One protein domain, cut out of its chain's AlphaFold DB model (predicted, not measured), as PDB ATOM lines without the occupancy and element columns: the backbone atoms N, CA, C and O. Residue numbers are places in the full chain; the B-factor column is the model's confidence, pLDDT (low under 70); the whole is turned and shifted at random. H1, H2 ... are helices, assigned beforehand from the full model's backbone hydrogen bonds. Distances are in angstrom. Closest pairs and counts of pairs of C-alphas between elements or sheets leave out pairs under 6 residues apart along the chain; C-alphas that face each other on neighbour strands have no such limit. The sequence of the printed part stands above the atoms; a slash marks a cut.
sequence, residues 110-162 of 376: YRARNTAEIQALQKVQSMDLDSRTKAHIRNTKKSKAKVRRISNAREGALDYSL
ATOM      1  N   TYR A 110     197.436 257.663 153.607       54.56
ATOM      2  CA  TYR A 110     196.896 256.336 153.897       54.56
ATOM      3  C   TYR A 110     197.335 255.383 152.784       54.56
ATOM      4  O   TYR A 110     197.066 255.618 151.609       54.56
ATOM      5  N   ARG A 111     198.013 254.292 153.124       53.50
ATOM      6  CA  ARG A 111     198.120 253.139 152.228       53.50
ATOM      7  C   ARG A 111     197.580 251.953 152.990       53.50
ATOM      8  O   ARG A 111     198.130 251.611 154.033       53.50
ATOM      9  N   ALA A 112     196.546 251.308 152.466       52.12
ATOM     10  CA  ALA A 112     196.189 249.998 152.965       52.12
ATOM     11  C   ALA A 112     197.407 249.080 152.808       52.12
ATOM     12  O   ALA A 112     197.884 248.828 151.697       52.12
ATOM     13  N   ARG A 113     197.952 248.586 153.923       53.62
ATOM     14  CA  ARG A 113     198.739 247.358 153.850       53.62
ATOM     15  C   ARG A 113     197.785 246.309 153.304       53.62
ATOM     16  O   ARG A 113     196.751 246.079 153.921       53.62
ATOM     17  N   ASN A 114     198.120 245.687 152.176       56.25
ATOM     18  CA  ASN A 114     197.457 244.461 151.747       56.25
ATOM     19  C   ASN A 114     197.721 243.407 152.832       56.25
ATOM     20  O   ASN A 114     198.701 242.665 152.768       56.25
ATOM     21  N   THR A 115     196.890 243.383 153.871       56.78
ATOM     22  CA  THR A 115     196.958 242.417 154.968       56.78
ATOM     23  C   THR A 115     196.841 241.012 154.402       56.78
ATOM     24  O   THR A 115     197.624 240.158 154.791       56.78
ATOM     25  N   ALA A 116     196.005 240.816 153.377       59.88
ATOM     26  CA  ALA A 116     195.908 239.580 152.608       59.88
ATOM     27  C   ALA A 116     197.219 239.195 151.900       59.88
ATOM     28  O   ALA A 116     197.589 238.027 151.908       59.88
ATOM     29  N   GLU A 117     197.972 240.142 151.329       62.62
ATOM     30  CA  GLU A 117     199.256 239.848 150.673       62.62
ATOM     31  C   GLU A 117     200.348 239.533 151.701       62.62
ATOM     32  O   GLU A 117     201.139 238.619 151.496       62.62
ATOM     33  N   ILE A 118     200.366 240.230 152.842       63.22
ATOM     34  CA  ILE A 118     201.293 239.959 153.951       63.22
ATOM     35  C   ILE A 118     200.972 238.611 154.603       63.22
ATOM     36  O   ILE A 118     201.882 237.818 154.819       63.22
ATOM     37  N   GLN A 119     199.695 238.320 154.849       68.06
ATOM     38  CA  GLN A 119     199.225 237.039 155.376       68.06
ATOM     39  C   GLN A 119     199.463 235.910 154.373       68.06
ATOM     40  O   GLN A 119     199.908 234.840 154.769       68.06
ATOM     41  N   ALA A 120     199.256 236.135 153.072       65.31
ATOM     42  CA  ALA A 120     199.588 235.168 152.029       65.31
ATOM     43  C   ALA A 120     201.102 234.945 151.934       65.31
ATOM     44  O   ALA A 120     201.535 233.808 151.794       65.31
ATOM     45  N   LEU A 121     201.927 235.990 152.062       67.56
ATOM     46  CA  LEU A 121     203.385 235.867 152.103       67.56
ATOM     47  C   LEU A 121     203.863 235.140 153.363       67.56
ATOM     48  O   LEU A 121     204.758 234.309 153.253       67.56
ATOM     49  N   GLN A 122     203.263 235.407 154.525       70.69
ATOM     50  CA  GLN A 122     203.528 234.692 155.778       70.69
ATOM     51  C   GLN A 122     203.091 233.228 155.682       70.69
ATOM     52  O   GLN A 122     203.856 232.346 156.048       70.69
ATOM     53  N   LYS A 123     201.923 232.956 155.091       71.69
ATOM     54  CA  LYS A 123     201.403 231.606 154.846       71.69
ATOM     55  C   LYS A 123     202.266 230.834 153.847       71.69
ATOM     56  O   LYS A 123     202.567 229.673 154.070       71.69
ATOM     57  N   VAL A 124     202.738 231.482 152.781       67.69
ATOM     58  CA  VAL A 124     203.695 230.904 151.817       67.69
ATOM     59  C   VAL A 124     205.077 230.697 152.451       67.69
ATOM     60  O   VAL A 124     205.796 229.790 152.046       67.69
ATOM     61  N   GLN A 125     205.466 231.518 153.434       68.88
ATOM     62  CA  GLN A 125     206.697 231.327 154.210       68.88
ATOM     63  C   GLN A 125     206.584 230.186 155.225       68.88
ATOM     64  O   GLN A 125     207.577 229.505 155.452       68.88
ATOM     65  N   SER A 126     205.402 229.973 155.811       75.25
ATOM     66  CA  SER A 126     205.137 228.908 156.784       75.25
ATOM     67  C   SER A 126     204.720 227.577 156.146       75.25
ATOM     68  O   SER A 126     204.492 226.611 156.863       75.25
ATOM     69  N   MET A 127     204.566 227.521 154.821       70.75
ATOM     70  CA  MET A 127     204.251 226.296 154.084       70.75
ATOM     71  C   MET A 127     205.534 225.574 153.662       70.75
ATOM     72  O   MET A 127     206.379 226.152 152.973       70.75
ATOM     73  N   ASP A 128     205.643 224.289 154.003       75.62
ATOM     74  CA  ASP A 128     206.680 223.409 153.461       75.62
ATOM     75  C   ASP A 128     206.340 223.042 152.013       75.62
ATOM     76  O   ASP A 128     205.532 222.165 151.712       75.62
ATOM     77  N   LEU A 129     206.932 223.804 151.097       73.44
ATOM     78  CA  LEU A 129     206.758 223.670 149.658       73.44
ATOM     79  C   LEU A 129     207.859 222.791 149.053       73.44
ATOM     80  O   LEU A 129     209.033 222.911 149.414       73.44
ATOM     81  N   ASP A 130     207.498 221.975 148.060       81.44
ATOM     82  CA  ASP A 130     208.437 221.104 147.346       81.44
ATOM     83  C   ASP A 130     209.588 221.899 146.688       81.44
ATOM     84  O   ASP A 130     209.416 223.026 146.202       81.44
ATOM     85  N   SER A 131     210.782 221.308 146.640       81.81
ATOM     86  CA  SER A 131     212.045 221.921 146.195       81.81
ATOM     87  C   SER A 131     211.939 222.627 144.834       81.81
ATOM     88  O   SER A 131     212.457 223.739 144.649       81.81
ATOM     89  N   ARG A 132     211.191 222.031 143.896       82.56
ATOM     90  CA  ARG A 132     210.944 222.553 142.546       82.56
ATOM     91  C   ARG A 132     210.102 223.830 142.558       82.56
ATOM     92  O   ARG A 132     210.404 224.784 141.837       82.56
ATOM     93  N   THR A 133     209.083 223.887 143.409       82.19
ATOM     94  CA  THR A 133     208.208 225.063 143.545       82.19
ATOM     95  C   THR A 133     208.945 226.229 144.211       82.19
ATOM     96  O   THR A 133     208.869 227.370 143.744       82.19
ATOM     97  N   LYS A 134     209.789 225.937 145.210       80.62
ATOM     98  CA  LYS A 134     210.668 226.914 145.870       80.62
ATOM     99  C   LYS A 134     211.676 227.530 144.891       80.62
ATOM    100  O   LYS A 134     211.925 228.739 144.934       80.62
ATOM    101  N   ALA A 135     212.218 226.731 143.969       82.56
ATOM    102  CA  ALA A 135     213.084 227.220 142.897       82.56
ATOM    103  C   ALA A 135     212.334 228.144 141.917       82.56
ATOM    104  O   ALA A 135     212.846 229.210 141.566       82.56
ATOM    105  N   HIS A 136     211.100 227.799 141.535       84.75
ATOM    106  CA  HIS A 136     210.274 228.627 140.651       84.75
ATOM    107  C   HIS A 136     209.917 229.986 141.283       84.75
ATOM    108  O   HIS A 136     210.080 231.035 140.653       84.75
ATOM    109  N   ILE A 137     209.547 230.007 142.568       80.94
ATOM    110  CA  ILE A 137     209.307 231.249 143.328       80.94
ATOM    111  C   ILE A 137     210.577 232.113 143.390       80.94
ATOM    112  O   ILE A 137     210.525 233.336 143.248       80.94
ATOM    113  N   ARG A 138     211.753 231.500 143.570       82.06
ATOM    114  CA  ARG A 138     213.025 232.236 143.585       82.06
ATOM    115  C   ARG A 138     213.333 232.862 142.221       82.06
ATOM    116  O   ARG A 138     213.742 234.022 142.165       82.06
ATOM    117  N   ASN A 139     213.115 232.127 141.133       81.25
ATOM    118  CA  ASN A 139     213.370 232.607 139.773       81.25
ATOM    119  C   ASN A 139     212.406 233.730 139.370       81.25
ATOM    120  O   ASN A 139     212.840 234.742 138.817       81.25
ATOM    121  N   THR A 140     211.125 233.622 139.729       80.38
ATOM    122  CA  THR A 140     210.138 234.690 139.496       80.38
ATOM    123  C   THR A 140     210.456 235.952 140.308       80.38
ATOM    124  O   THR A 140     210.380 237.055 139.765       80.38
ATOM    125  N   LYS A 141     210.916 235.823 141.564       79.62
ATOM    126  CA  LYS A 141     211.406 236.959 142.371       79.62
ATOM    127  C   LYS A 141     212.625 237.642 141.742       79.62
ATOM    128  O   LYS A 141     212.645 238.867 141.641       79.62
ATOM    129  N   LYS A 142     213.616 236.869 141.276       82.81
ATOM    130  CA  LYS A 142     214.801 237.403 140.576       82.81
ATOM    131  C   LYS A 142     214.420 238.132 139.282       82.81
ATOM    132  O   LYS A 142     214.928 239.223 139.034       82.81
ATOM    133  N   SER A 143     213.495 237.568 138.503       80.19
ATOM    134  CA  SER A 143     212.969 238.193 137.282       80.19
ATOM    135  C   SER A 143     212.276 239.527 137.584       80.19
ATOM    136  O   SER A 143     212.651 240.555 137.023       80.19
ATOM    137  N   LYS A 144     211.362 239.562 138.566       77.44
ATOM    138  CA  LYS A 144     210.681 240.798 138.991       77.44
ATOM    139  C   LYS A 144     211.657 241.876 139.477       77.44
ATOM    140  O   LYS A 144     211.493 243.044 139.137       77.44
ATOM    141  N   ALA A 145     212.690 241.504 140.238       79.75
ATOM    142  CA  ALA A 145     213.720 242.445 140.680       79.75
ATOM    143  C   ALA A 145     214.526 243.022 139.502       79.75
ATOM    144  O   ALA A 145     214.803 244.220 139.479       79.75
ATOM    145  N   LYS A 146     214.860 242.195 138.501       83.50
ATOM    146  CA  LYS A 146     215.533 242.640 137.273       83.50
ATOM    147  C   LYS A 146     214.658 243.605 136.468       83.50
ATOM    148  O   LYS A 146     215.155 244.642 136.048       83.50
ATOM    149  N   VAL A 147     213.363 243.313 136.324       83.81
ATOM    150  CA  VAL A 147     212.398 244.201 135.646       83.81
ATOM    151  C   VAL A 147     212.298 245.554 136.350       83.81
ATOM    152  O   VAL A 147     212.374 246.582 135.688       83.81
ATOM    153  N   ARG A 148     212.221 245.578 137.688       76.31
ATOM    154  CA  ARG A 148     212.216 246.837 138.457       76.31
ATOM    155  C   ARG A 148     213.486 247.660 138.243       76.31
ATOM    156  O   ARG A 148     213.397 248.858 138.025       76.31
ATOM    157  N   ARG A 149     214.663 247.025 138.243       81.75
ATOM    158  CA  ARG A 149     215.932 247.721 137.954       81.75
ATOM    159  C   ARG A 149     215.946 248.335 136.555       81.75
ATOM    160  O   ARG A 149     216.400 249.460 136.405       81.75
ATOM    161  N   ILE A 150     215.437 247.614 135.554       84.25
ATOM    162  CA  ILE A 150     215.346 248.114 134.174       84.25
ATOM    163  C   ILE A 150     214.349 249.276 134.079       84.25
ATOM    164  O   ILE A 150     214.643 250.256 133.406       84.25
ATOM    165  N   SER A 151     213.209 249.194 134.773       77.81
ATOM    166  CA  SER A 151     212.220 250.280 134.839       77.81
ATOM    167  C   SER A 151     212.835 251.554 135.415       77.81
ATOM    168  O   SER A 151     212.803 252.587 134.761       77.81
ATOM    169  N   ASN A 152     213.491 251.451 136.574       75.50
ATOM    170  CA  ASN A 152     214.128 252.594 137.226       75.50
ATOM    171  C   ASN A 152     215.259 253.188 136.371       75.50
ATOM    172  O   ASN A 152     215.416 254.400 136.312       75.50
ATOM    173  N   ALA A 153     216.048 252.343 135.695       78.75
ATOM    174  CA  ALA A 153     217.099 252.813 134.795       78.75
ATOM    175  C   ALA A 153     216.524 253.528 133.562       78.75
ATOM    176  O   ALA A 153     217.095 254.511 133.099       78.75
ATOM    177  N   ARG A 154     215.387 253.054 133.035       77.38
ATOM    178  CA  ARG A 154     214.696 253.671 131.899       77.38
ATOM    179  C   ARG A 154     214.068 255.009 132.282       77.38
ATOM    180  O   ARG A 154     214.200 255.951 131.515       77.38
ATOM    181  N   GLU A 155     213.438 255.097 133.451       73.00
ATOM    182  CA  GLU A 155     212.923 256.358 134.002       73.00
ATOM    183  C   GLU A 155     214.059 257.360 134.238       73.00
ATOM    184  O   GLU A 155     213.997 258.470 133.723       73.00
ATOM    185  N   GLY A 156     215.159 256.941 134.876       76.06
ATOM    186  CA  GLY A 156     216.322 257.811 135.073       76.06
ATOM    187  C   GLY A 156     216.949 258.295 133.759       76.06
ATOM    188  O   GLY A 156     217.330 259.453 133.646       76.06
ATOM    189  N   ALA A 157     217.023 257.445 132.732       77.00
ATOM    190  CA  ALA A 157     217.518 257.851 131.416       77.00
ATOM    191  C   ALA A 157     216.567 258.825 130.695       77.00
ATOM    192  O   ALA A 157     217.032 259.713 129.979       77.00
ATOM    193  N   LEU A 158     215.251 258.670 130.880       68.62
ATOM    194  CA  LEU A 158     214.262 259.605 130.345       68.62
ATOM    195  C   LEU A 158     214.398 260.979 131.003       68.62
ATOM    196  O   LEU A 158     214.418 261.960 130.263       68.62
ATOM    197  N   ASP A 159     214.603 261.045 132.320       55.75
ATOM    198  CA  ASP A 159     214.865 262.301 133.037       55.75
ATOM    199  C   ASP A 159     216.117 263.002 132.489       55.75
ATOM    200  O   ASP A 159     216.056 264.178 132.140       55.75
ATOM    201  N   TYR A 160     217.220 262.270 132.283       61.72
ATOM    202  CA  TYR A 160     218.428 262.825 131.654       61.72
ATOM    203  C   TYR A 160     218.186 263.337 130.225       61.72
ATOM    204  O   TYR A 160     218.756 264.359 129.838       61.72
ATOM    205  N   SER A 161     217.356 262.647 129.435       69.44
ATOM    206  CA  SER A 161     217.065 263.031 128.046       69.44
ATOM    207  C   SER A 161     216.097 264.208 127.920       69.44
ATOM    208  O   SER A 161     216.204 264.987 126.976       69.44
ATOM    209  N   LEU A 162     215.149 264.331 128.853       63.88
ATOM    210  CA  LEU A 162     214.120 265.361 128.820       63.88
ATOM    211  C   LEU A 162     214.669 266.700 129.323       63.88
ATOM    212  O   LEU A 162     214.202 267.745 128.875       63.88
TER     213      LEU A 162
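Overview. This is residues 110 to 162 of the 376 residues of the protein "DUF1992 domain-containing protein" of Wallemia mellicola (UniProt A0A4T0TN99). After a short tail, residues 110 to 114, the shorter helix H1 leads through a tight link into the much longer helix H2, and the two form an open V whose arms stay apart. H2 makes most of the length. The printed part has 53 residues with two named helices, H1 then H2, and no named strand: all helix. It is extended, with a radius of gyration of the C-alphas of 16.3 A, and flat, spanning 49 by 34 by 8 A.

Arrangement. H1, residues 115 to 126, and H2, residues 131 to 162, are apart, joined by a tight link of 4 residues. Residues 110 to 123, 125 to 133 and 135 to 162 stand free. In both helices every O i to N i+4 pair is within hydrogen-bond range.

Along the chain. H1 begins at C-alpha 115 (196.958, 242.417, 154.968) and is 15.9 A long from first to last C-alpha. H2 measures 46.8 A, from C-alpha 131 (212.045, 221.921, 146.195) to C-alpha 162 (214.120, 265.361, 128.820).

Size, cuts and confidence. The C-alphas farthest apart, of Asp 128 and Leu 162, are 49.2 A apart. The printed part has no cut. The model's pLDDT is under 70 at residues 110 to 121, 124 to 125 and 158 to 162.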